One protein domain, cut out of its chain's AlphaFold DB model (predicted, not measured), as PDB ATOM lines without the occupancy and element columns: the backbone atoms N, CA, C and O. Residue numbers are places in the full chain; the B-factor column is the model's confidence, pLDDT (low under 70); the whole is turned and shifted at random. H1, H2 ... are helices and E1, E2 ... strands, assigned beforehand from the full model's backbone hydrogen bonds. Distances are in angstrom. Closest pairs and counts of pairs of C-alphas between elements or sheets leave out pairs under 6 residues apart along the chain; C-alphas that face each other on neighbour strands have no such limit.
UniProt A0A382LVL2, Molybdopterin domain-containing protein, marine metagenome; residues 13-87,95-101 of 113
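What this domain is: This is residues 13 to 87 and 95 to 101 of the 113 residues of the protein "Molybdopterin domain-containing protein" of marine metagenome (UniProt A0A382LVL2). A small strand hairpin, E1 and E2, has H3 beside E2 and H2 crosswise to H3, with H1 and H4 outlying. Under half of the 82 printed residues are in named elements, E1 E2 H1 H2 H3 H4, mostly helix. The whole is loose, radius of gyration of the C-alphas 14.6 A, spanning 40 by 37 by 22 A.

How they stand to each other: E1, residues 13 to 15, and E2, residues 21 to 24, are an antiparallel hairpin; N 14 and O 22, 2.9 A apart, are within hydrogen-bond range. The closest C-alphas of E2 and H3, residues 75 to 80, are 23 and 78, 6.4 A apart. H2, residues 54 to 64, and H3 only just touch, with 3 pairs of C-alphas within 8 A, the closest 55 and 75. H1, residues 37 to 46, and H2 are close but not clearly touching. Every O i to N i+4 pair is within range in H1, H2 and H3; H4, residues 97 to 101, has 0 of 1, but 2 of 2 O i to N i+3.

Where its parts are: H1 is 14.2 A long, H2 15.4 A. C-alpha 13 is at (147.364, 206.612, 196.497), C-alpha 101 at (151.535, 212.447, 209.775).

The domain as a whole: Residues 88 to 94 are cut out, C-alphas 87 and 95 being 11.1 A apart. E2 to H1 is a long link. pLDDT is under 70 in residues 82 to 87 and 95 to 101.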
ATOM      1  N   THR A  13     146.920 205.313 197.002       88.56
ATOM      2  CA  THR A  13     147.364 206.612 196.497       88.56
ATOM      3  C   THR A  13     146.217 207.336 195.801       88.56
ATOM      4  O   THR A  13     145.400 206.687 195.151       88.56
ATOM      5  N   PHE A  14     146.200 208.665 195.870       87.12
ATOM      6  CA  PHE A  14     145.287 209.526 195.113       87.12
ATOM      7  C   PHE A  14     146.067 210.585 194.339       87.12
ATOM      8  O   PHE A  14     147.139 211.007 194.768       87.12
ATOM      9  N   VAL A  15     145.514 211.023 193.211       85.25
ATOM     10  CA  VAL A  15     145.976 212.214 192.492       85.25
ATOM     11  C   VAL A  15     144.962 213.318 192.746       85.25
ATOM     12  O   VAL A  15     143.766 213.105 192.555       85.25
ATOM     13  N   ASP A  16     145.424 214.468 193.228       83.19
ATOM     14  CA  ASP A  16     144.548 215.613 193.470       83.19
ATOM     15  C   ASP A  16     144.234 216.394 192.180       83.19
ATOM     16  O   ASP A  16     144.765 216.116 191.105       83.19
ATOM     17  N   GLY A  17     143.373 217.412 192.286       84.25
ATOM     18  CA  GLY A  17     143.005 218.262 191.148       84.25
ATOM     19  C   GLY A  17     144.161 219.078 190.549       84.25
ATOM     20  O   GLY A  17     143.997 219.653 189.479       84.25
ATOM     21  N   LEU A  18     145.322 219.123 191.211       84.62
ATOM     22  CA  LEU A  18     146.549 219.758 190.722       84.62
ATOM     23  C   LEU A  18     147.548 218.732 190.162       84.62
ATOM     24  O   LEU A  18     148.692 219.079 189.873       84.62
ATOM     25  N   GLY A  19     147.142 217.468 190.018       81.75
ATOM     26  CA  GLY A  19     147.983 216.408 189.472       81.75
ATOM     27  C   GLY A  19     149.032 215.874 190.449       81.75
ATOM     28  O   GLY A  19     149.931 215.145 190.032       81.75
ATOM     29  N   ARG A  20     148.955 216.208 191.744       82.00
ATOM     30  CA  ARG A  20     149.928 215.730 192.734       82.00
ATOM     31  C   ARG A  20     149.522 214.365 193.253       82.00
ATOM     32  O   ARG A  20     148.411 214.181 193.750       82.00
ATOM     33  N   LEU A  21     150.462 213.431 193.190       85.94
ATOM     34  CA  LEU A  21     150.318 212.111 193.773       85.94
ATOM     35  C   LEU A  21     150.529 212.151 195.289       85.94
ATOM     36  O   LEU A  21     151.548 212.645 195.768       85.94
ATOM     37  N   GLN A  22     149.590 211.579 196.034       83.38
ATOM     38  CA  GLN A  22     149.618 211.522 197.490       83.38
ATOM     39  C   GLN A  22     149.357 210.106 197.992       83.38
ATOM     40  O   GLN A  22     148.545 209.365 197.436       83.38
ATOM     41  N   ARG A  23     150.039 209.739 199.076       85.56
ATOM     42  CA  ARG A  23     149.898 208.461 199.773       85.56
ATOM     43  C   ARG A  23     148.829 208.560 200.867       85.56
ATOM     44  O   ARG A  23     148.838 209.494 201.660       85.56
ATOM     45  N   VAL A  24     147.950 207.567 200.949       83.50
ATOM     46  CA  VAL A  24     146.904 207.446 201.984       83.50
ATOM     47  C   VAL A  24     147.120 206.176 202.789       83.50
ATOM     48  O   VAL A  24     147.197 205.097 202.215       83.50
ATOM     49  N   ARG A  25     147.170 206.286 204.113       83.81
ATOM     50  CA  ARG A  25     147.297 205.133 205.011       83.81
ATOM     51  C   ARG A  25     145.960 204.765 205.628       83.81
ATOM     52  O   ARG A  25     145.158 205.657 205.914       83.81
ATOM     53  N   ALA A  26     145.787 203.481 205.931       84.38
ATOM     54  CA  ALA A  26     144.697 203.045 206.789       84.38
ATOM     55  C   ALA A  26     144.823 203.719 208.169       84.38
ATOM     56  O   ALA A  26     145.820 203.566 208.873       84.38
ATOM     57  N   ALA A  27     143.814 204.503 208.532       79.00
ATOM     58  CA  ALA A  27     143.691 205.164 209.827       79.00
ATOM     59  C   ALA A  27     142.974 204.275 210.849       79.00
ATOM     60  O   ALA A  27     143.243 204.350 212.048       79.00
ATOM     61  N   VAL A  28     142.059 203.438 210.361       80.25
ATOM     62  CA  VAL A  28     141.279 202.473 211.133       80.25
ATOM     63  C   VAL A  28     141.164 201.168 210.350       80.25
ATOM     64  O   VAL A  28     141.387 201.141 209.139       80.25
ATOM     65  N   ALA A  29     140.833 200.079 211.037       84.56
ATOM     66  CA  ALA A  29     140.547 198.816 210.372       84.56
ATOM     67  C   ALA A  29     139.192 198.886 209.635       84.56
ATOM     68  O   ALA A  29     138.267 199.518 210.154       84.56
ATOM     69  N   PRO A  30     139.042 198.212 208.479       86.06
ATOM     70  CA  PRO A  30     137.745 198.070 207.828       86.06
ATOM     71  C   PRO A  30     136.712 197.412 208.763       86.06
ATOM     72  O   PRO A  30     137.057 196.461 209.475       86.06
ATOM     73  N   PRO A  31     135.446 197.861 208.770       85.69
ATOM     74  CA  PRO A  31     134.424 197.304 209.641       85.69
ATOM     75  C   PRO A  31     133.972 195.915 209.171       85.69
ATOM     76  O   PRO A  31     133.701 195.682 207.992       85.69
ATOM     77  N   GLY A  32     133.818 194.995 210.126       91.94
ATOM     78  CA  GLY A  32     133.289 193.653 209.886       91.94
ATOM     79  C   GLY A  32     134.075 192.881 208.822       91.94
ATOM     80  O   GLY A  32     135.269 192.629 208.958       91.94
ATOM     81  N   GLU A  33     133.385 192.487 207.754       91.62
ATOM     82  CA  GLU A  33     133.959 191.715 206.645       91.62
ATOM     83  C   GLU A  33     134.404 192.588 205.466       91.62
ATOM     84  O   GLU A  33     134.729 192.060 204.403       91.62
ATOM     85  N   ALA A  34     134.425 193.916 205.626       92.19
ATOM     86  CA  ALA A  34     134.886 194.797 204.566       92.19
ATOM     87  C   ALA A  34     136.342 194.490 204.177       92.19
ATOM     88  O   ALA A  34     137.165 194.057 204.997       92.19
ATOM     89  N   ARG A  35     136.659 194.678 202.894       91.50
ATOM     90  CA  ARG A  35     137.994 194.425 202.335       91.50
ATOM     91  C   ARG A  35     138.442 195.590 201.451       91.50
ATOM     92  O   ARG A  35     137.595 196.228 200.825       91.50
ATOM     93  N   PRO A  36     139.758 195.853 201.355       91.44
ATOM     94  CA  PRO A  36     140.293 196.794 200.382       91.44
ATOM     95  C   PRO A  36     139.911 196.425 198.954       91.44
ATOM     96  O   PRO A  36     139.944 195.256 198.575       91.44
ATOM     97  N   ASP A  37     139.636 197.432 198.135       91.44
ATOM     98  CA  ASP A  37     139.282 197.283 196.720       91.44
ATOM     99  C   ASP A  37     140.356 196.487 195.973       91.44
ATOM    100  O   ASP A  37     140.044 195.610 195.176       91.44
ATOM    101  N   PHE A  38     141.630 196.731 196.301       90.50
ATOM    102  CA  PHE A  38     142.762 195.996 195.742       90.50
ATOM    103  C   PHE A  38     142.653 194.485 196.005       90.50
ATOM    104  O   PHE A  38     142.895 193.698 195.090       90.50
ATOM    105  N   TRP A  39     142.210 194.098 197.207       92.31
ATOM    106  CA  TRP A  39     141.926 192.710 197.583       92.31
ATOM    107  C   TRP A  39     140.739 192.134 196.826       92.31
ATOM    108  O   TRP A  39     140.831 191.039 196.272       92.31
ATOM    109  N   ILE A  40     139.638 192.884 196.760       92.75
ATOM    110  CA  ILE A  40     138.413 192.456 196.075       92.75
ATOM    111  C   ILE A  40     138.702 192.176 194.596       92.75
ATOM    112  O   ILE A  40     138.298 191.140 194.074       92.75
ATOM    113  N   LEU A  41     139.458 193.053 193.931       92.62
ATOM    114  CA  LEU A  41     139.818 192.892 192.523       92.62
ATOM    115  C   LEU A  41     140.681 191.649 192.275       92.62
ATOM    116  O   LEU A  41     140.446 190.935 191.305       92.62
ATOM    117  N   ALA A  42     141.639 191.347 193.153       93.31
ATOM    118  CA  ALA A  42     142.432 190.122 193.059       93.31
ATOM    119  C   ALA A  42     141.584 188.860 193.266       93.31
ATOM    120  O   ALA A  42     141.704 187.899 192.501       93.31
ATOM    121  N   ALA A  43     140.688 188.887 194.255       94.12
ATOM    122  CA  ALA A  43     139.779 187.781 194.520       94.12
ATOM    123  C   ALA A  43     138.874 187.498 193.310       94.12
ATOM    124  O   ALA A  43     138.683 186.338 192.952       94.12
ATOM    125  N   LEU A  44     138.377 188.543 192.640       94.12
ATOM    126  CA  LEU A  44     137.571 188.411 191.424       94.12
ATOM    127  C   LEU A  44     138.388 187.950 190.210       94.12
ATOM    128  O   LEU A  44     137.893 187.167 189.406       94.12
ATOM    129  N   TRP A  45     139.623 188.432 190.064       93.56
ATOM    130  CA  TRP A  45     140.450 188.153 188.890       93.56
ATOM    131  C   TRP A  45     141.046 186.742 188.895       93.56
ATOM    132  O   TRP A  45     141.029 186.055 187.876       93.56
ATOM    133  N   HIS A  46     141.597 186.302 190.030       93.62
ATOM    134  CA  HIS A  46     142.328 185.031 190.123       93.62
ATOM    135  C   HIS A  46     141.946 184.172 191.332       93.62
ATOM    136  O   HIS A  46     142.684 183.250 191.677       93.62
ATOM    137  N   GLY A  47     140.804 184.444 191.971       92.62
ATOM    138  CA  GLY A  47     140.229 183.569 193.000       92.62
ATOM    139  C   GLY A  47     140.974 183.571 194.334       92.62
ATOM    140  O   GLY A  47     140.809 182.648 195.128       92.62
ATOM    141  N   GLY A  48     141.818 184.572 194.593       88.50
ATOM    142  CA  GLY A  48     142.638 184.618 195.800       88.50
ATOM    143  C   GLY A  48     143.168 186.014 196.123       88.50
ATOM    144  O   GLY A  48     142.926 186.959 195.374       88.50
ATOM    145  N   PRO A  49     143.904 186.167 197.237       85.56
ATOM    146  CA  PRO A  49     144.470 187.454 197.631       85.56
ATOM    147  C   PRO A  49     145.465 187.979 196.586       85.56
ATOM    148  O   PRO A  49     145.964 187.234 195.733       85.56
ATOM    149  N   ASN A  50     145.785 189.272 196.652       90.19
ATOM    150  CA  ASN A  50     146.830 189.860 195.816       90.19
ATOM    151  C   ASN A  50     148.154 189.140 196.050       90.19
ATOM    152  O   ASN A  50     148.537 188.864 197.184       90.19
ATOM    153  N   ARG A  51     148.865 188.876 194.953       88.56
ATOM    154  CA  ARG A  51     150.233 188.348 195.005       88.56
ATOM    155  C   ARG A  51     151.218 189.390 195.529       88.56
ATOM    156  O   ARG A  51     152.177 189.037 196.201       88.56
ATOM    157  N   ASP A  52     150.954 190.654 195.211       90.75
ATOM    158  CA  ASP A  52     151.748 191.796 195.637       90.75
ATOM    159  C   ASP A  52     151.098 192.502 196.822       90.75
ATOM    160  O   ASP A  52     149.869 192.603 196.903       90.75
ATOM    161  N   SER A  53     151.922 193.112 197.671       88.56
ATOM    162  CA  SER A  53     151.444 194.192 198.535       88.56
ATOM    163  C   SER A  53     151.006 195.413 197.698       88.56
ATOM    164  O   SER A  53     151.442 195.564 196.550       88.56
ATOM    165  N   PRO A  54     150.185 196.330 198.249       88.69
ATOM    166  CA  PRO A  54     149.827 197.572 197.559       88.69
ATOM    167  C   PRO A  54     151.043 198.369 197.063       88.69
ATOM    168  O   PRO A  54     151.037 198.850 195.933       88.69
ATOM    169  N   ASP A  55     152.110 198.445 197.865       88.81
ATOM    170  CA  ASP A  55     153.361 199.118 197.494       88.81
ATOM    171  C   ASP A  55     154.082 198.419 196.334       88.81
ATOM    172  O   ASP A  55     154.524 199.062 195.386       88.81
ATOM    173  N   GLN A  56     154.158 197.086 196.354       91.25
ATOM    174  CA  GLN A  56     154.790 196.316 195.280       91.25
ATOM    175  C   GLN A  56     154.038 196.466 193.953       91.25
ATOM    176  O   GLN A  56     154.663 196.657 192.905       91.25
ATOM    177  N   ALA A  57     152.704 196.417 193.990       90.50
ATOM    178  CA  ALA A  57     151.876 196.625 192.810       90.50
ATOM    179  C   ALA A  57     151.990 198.058 192.286       90.50
ATOM    180  O   ALA A  57     152.170 198.263 191.084       90.50
ATOM    181  N   PHE A  58     151.974 199.041 193.186       91.00
ATOM    182  CA  PHE A  58     152.177 200.440 192.840       91.00
ATOM    183  C   PHE A  58     153.562 200.678 192.220       91.00
ATOM    184  O   PHE A  58     153.667 201.252 191.142       91.00
ATOM    185  N   SER A  59     154.619 200.142 192.826       91.12
ATOM    186  CA  SER A  59     155.991 200.209 192.315       91.12
ATOM    187  C   SER A  59     156.142 199.547 190.943       91.12
ATOM    188  O   SER A  59     156.962 199.956 190.120       91.12
ATOM    189  N   ARG A  60     155.381 198.482 190.660       91.31
ATOM    190  CA  ARG A  60     155.343 197.872 189.323       91.31
ATOM    191  C   ARG A  60     154.666 198.797 188.315       91.31
ATOM    192  O   ARG A  60     155.239 199.023 187.253       91.31
ATOM    193  N   LEU A  61     153.507 199.359 188.662       88.19
ATOM    194  CA  LEU A  61     152.792 200.326 187.828       88.19
ATOM    195  C   LEU A  61     153.676 201.546 187.518       88.19
ATOM    196  O   LEU A  61     153.902 201.861 186.354       88.19
ATOM    197  N   ALA A  62     154.265 202.156 188.541       90.69
ATOM    198  CA  ALA A  62     155.143 203.319 188.436       90.69
ATOM    199  C   ALA A  62     156.369 203.106 187.532       90.69
ATOM    200  O   ALA A  62     156.844 204.040 186.887       90.69
ATOM    201  N   ARG A  63     156.894 201.873 187.483       89.12
ATOM    202  CA  ARG A  63     157.992 201.487 186.580       89.12
ATOM    203  C   ARG A  63     157.529 201.211 185.153       89.12
ATOM    204  O   ARG A  63     158.339 201.317 184.240       89.12
ATOM    205  N   SER A  64     156.263 200.843 184.965       89.50
ATOM    206  CA  SER A  64     155.687 200.583 183.639       89.50
ATOM    207  C   SER A  64     155.330 201.857 182.869       89.50
ATOM    208  O   SER A  64     155.114 201.797 181.663       89.50
ATOM    209  N   THR A  65     155.287 203.009 183.545       86.50
ATOM    210  CA  THR A  65     154.952 204.302 182.940       86.50
ATOM    211  C   THR A  65     156.197 205.180 182.808       86.50
ATOM    212  O   THR A  65     156.966 205.337 183.757       86.50
ATOM    213  N   SER A  66     156.406 205.764 181.625       85.31
ATOM    214  CA  SER A  66     157.540 206.657 181.346       85.31
ATOM    215  C   SER A  66     157.325 208.095 181.825       85.31
ATOM    216  O   SER A  66     158.305 208.795 182.073       85.31
ATOM    217  N   ASP A  67     156.071 208.530 181.947       85.44
ATOM    218  CA  ASP A  67     155.663 209.890 182.290       85.44
ATOM    219  C   ASP A  67     154.450 209.913 183.245       85.44
ATOM    220  O   ASP A  67     153.964 208.885 183.718       85.44
ATOM    221  N   GLY A  68     153.991 211.111 183.604       84.38
ATOM    222  CA  GLY A  68     152.842 211.287 184.487       84.38
ATOM    223  C   GLY A  68     153.151 211.152 185.987       84.38
ATOM    224  O   GLY A  68     154.295 210.910 186.394       84.38
ATOM    225  N   PRO A  69     152.120 211.330 186.837       82.25
ATOM    226  CA  PRO A  69     152.282 211.572 188.275       82.25
ATOM    227  C   PRO A  69     152.796 210.362 189.062       82.25
ATOM    228  O   PRO A  69     153.249 210.518 190.192       82.25
ATOM    229  N   PHE A  70     152.738 209.166 188.472       83.75
ATOM    230  CA  PHE A  70     153.193 207.921 189.090       83.75
ATOM    231  C   PHE A  70     154.555 207.451 188.563       83.75
ATOM    232  O   PHE A  70     155.076 206.462 189.067       83.75
ATOM    233  N   SER A  71     155.140 208.114 187.560       85.81
ATOM    234  CA  SER A  71     156.405 207.658 186.975       85.81
ATOM    235  C   SER A  71     157.547 207.701 187.997       85.81
ATOM    236  O   SER A  71     157.730 208.680 188.721       85.81
ATOM    237  N   ARG A  72     158.334 206.616 188.052       80.06
ATOM    238  CA  ARG A  72     159.563 206.507 188.871       80.06
ATOM    239  C   ARG A  72     159.378 206.850 190.361       80.06
ATOM    240  O   ARG A  72     160.291 207.388 190.987       80.06
ATOM    241  N   THR A  73     158.218 206.538 190.931       87.88
ATOM    242  CA  THR A  73     157.943 206.715 192.363       87.88
ATOM    243  C   THR A  73     157.508 205.397 193.002       87.88
ATOM    244  O   THR A  73     157.083 204.469 192.324       87.88
ATOM    245  N   ASP A  74     157.603 205.318 194.320       89.56
ATOM    246  CA  ASP A  74     157.073 204.230 195.141       89.56
ATOM    247  C   ASP A  74     156.559 204.814 196.462       89.56
ATOM    248  O   ASP A  74     156.571 206.042 196.644       89.56
ATOM    249  N   TYR A  75     156.070 203.977 197.379       88.81
ATOM    250  CA  TYR A  75     155.600 204.504 198.656       88.81
ATOM    251  C   TYR A  75     156.740 205.128 199.454       88.81
ATOM    252  O   TYR A  75     156.541 206.206 199.997       88.81
ATOM    253  N   GLY A  76     157.938 204.544 199.469       87.75
ATOM    254  CA  GLY A  76     159.096 205.106 200.171       87.75
ATOM    255  C   GLY A  76     159.449 206.524 199.707       87.75
ATOM    256  O   GLY A  76     159.654 207.418 200.530       87.75
ATOM    257  N   VAL A  77     159.435 206.768 198.396       87.25
ATOM    258  CA  VAL A  77     159.638 208.098 197.807       87.25
ATOM    259  C   VAL A  77     158.528 209.056 198.233       87.25
ATOM    260  O   VAL A  77     158.828 210.170 198.666       87.25
ATOM    261  N   LEU A  78     157.259 208.636 198.166       86.19
ATOM    262  CA  LEU A  78     156.132 209.461 198.616       86.19
ATOM    263  C   LEU A  78     156.220 209.785 200.113       86.19
ATOM    264  O   LEU A  78     155.931 210.912 200.508       86.19
ATOM    265  N   GLU A  79     156.672 208.835 200.932       82.69
ATOM    266  CA  GLU A  79     156.866 209.032 202.366       82.69
ATOM    267  C   GLU A  79     157.994 210.011 202.667       82.69
ATOM    268  O   GLU A  79     157.816 210.912 203.485       82.69
ATOM    269  N   SER A  80     159.128 209.897 201.973       82.69
ATOM    270  CA  SER A  80     160.261 210.815 202.149       82.69
ATOM    271  C   SER A  80     159.918 212.270 201.811       82.69
ATOM    272  O   SER A  80     160.511 213.194 202.359       82.69
ATOM    273  N   ARG A  81     158.948 212.473 200.910       80.44
ATOM    274  CA  ARG A  81     158.446 213.790 200.493       80.44
ATOM    275  C   ARG A  81     157.268 214.263 201.337       80.44
ATOM    276  O   ARG A  81     156.805 215.388 201.156       80.44
ATOM    277  N   SER A  82     156.752 213.406 202.216       69.12
ATOM    278  CA  SER A  82     155.626 213.747 203.069       69.12
ATOM    279  C   SER A  82     156.094 214.619 204.231       69.12
ATOM    280  O   SER A  82     157.030 214.291 204.958       69.12
ATOM    281  N   SER A  83     155.410 215.744 204.418       61.41
ATOM    282  CA  SER A  83     155.484 216.506 205.661       61.41
ATOM    283  C   SER A  83     154.333 216.073 206.572       61.41
ATOM    284  O   SER A  83     153.214 215.869 206.076       61.41
ATOM    285  N   PRO A  84     154.551 215.960 207.897       55.66
ATOM    286  CA  PRO A  84     153.461 215.773 208.843       55.66
ATOM    287  C   PRO A  84     152.407 216.867 208.655       55.66
ATOM    288  O   PRO A  84     152.731 218.055 208.653       55.66
ATOM    289  N   ALA A  85     151.149 216.473 208.480       51.72
ATOM    290  CA  ALA A  85     150.051 217.417 208.353       51.72
ATOM    291  C   ALA A  85     149.679 217.984 209.734       51.72
ATOM    292  O   ALA A  85     149.201 217.265 210.612       51.72
ATOM    293  N   ALA A  86     149.859 219.289 209.931       40.09
ATOM    294  CA  ALA A  86     149.299 220.010 211.071       40.09
ATOM    295  C   ALA A  86     147.924 220.587 210.677       40.09
ATOM    296  O   ALA A  86     147.858 221.449 209.806       40.09
ATOM    297  N   GLY A  87     146.823 220.107 211.274       42.75
ATOM    298  CA  GLY A  87     145.467 220.597 210.965       42.75
ATOM    299  C   GLY A  87     144.323 219.712 211.486       42.75
ATOM    300  O   GLY A  87     144.569 218.670 212.098       42.75
ATOM    301  N   THR A  95     139.286 211.068 213.721       43.38
ATOM    302  CA  THR A  95     140.682 210.817 213.320       43.38
ATOM    303  C   THR A  95     141.585 210.699 214.549       43.38
ATOM    304  O   THR A  95     141.844 211.665 215.268       43.38
ATOM    305  N   SER A  96     142.043 209.476 214.843       45.28
ATOM    306  CA  SER A  96     143.076 209.247 215.858       45.28
ATOM    307  C   SER A  96     144.457 209.651 215.311       45.28
ATOM    308  O   SER A  96     144.647 209.849 214.110       45.28
ATOM    309  N   HIS A  97     145.421 209.821 216.222       40.91
ATOM    310  CA  HIS A  97     146.720 210.505 216.081       40.91
ATOM    311  C   HIS A  97     147.540 210.223 214.795       40.91
ATOM    312  O   HIS A  97     148.355 211.055 214.399       40.91
ATOM    313  N   LEU A  98     147.330 209.084 214.129       42.72
ATOM    314  CA  LEU A  98     148.107 208.614 212.975       42.72
ATOM    315  C   LEU A  98     147.859 209.395 211.670       42.72
ATOM    316  O   LEU A  98     148.780 209.519 210.864       42.72
ATOM    317  N   GLN A  99     146.680 209.999 211.475       47.06
ATOM    318  CA  GLN A  99     146.394 210.816 210.278       47.06
ATOM    319  C   GLN A  99     147.081 212.190 210.281       47.06
ATOM    320  O   GLN A  99     147.187 212.826 209.235       47.06
ATOM    321  N   ARG A 100     147.632 212.637 211.419       45.34
ATOM    322  CA  ARG A 100     148.403 213.894 211.501       45.34
ATOM    323  C   ARG A 100     149.796 213.798 210.873       45.34
ATOM    324  O   ARG A 100     150.534 214.776 210.848       45.34
ATOM    325  N   ARG A 101     150.206 212.628 210.375       40.53
ATOM    326  CA  ARG A 101     151.535 212.447 209.775       40.53
ATOM    327  C   ARG A 101     151.573 212.414 208.249       40.53
ATOM    328  O   ARG A 101     152.624 212.109 207.707       40.53
TER     329      ARG A 101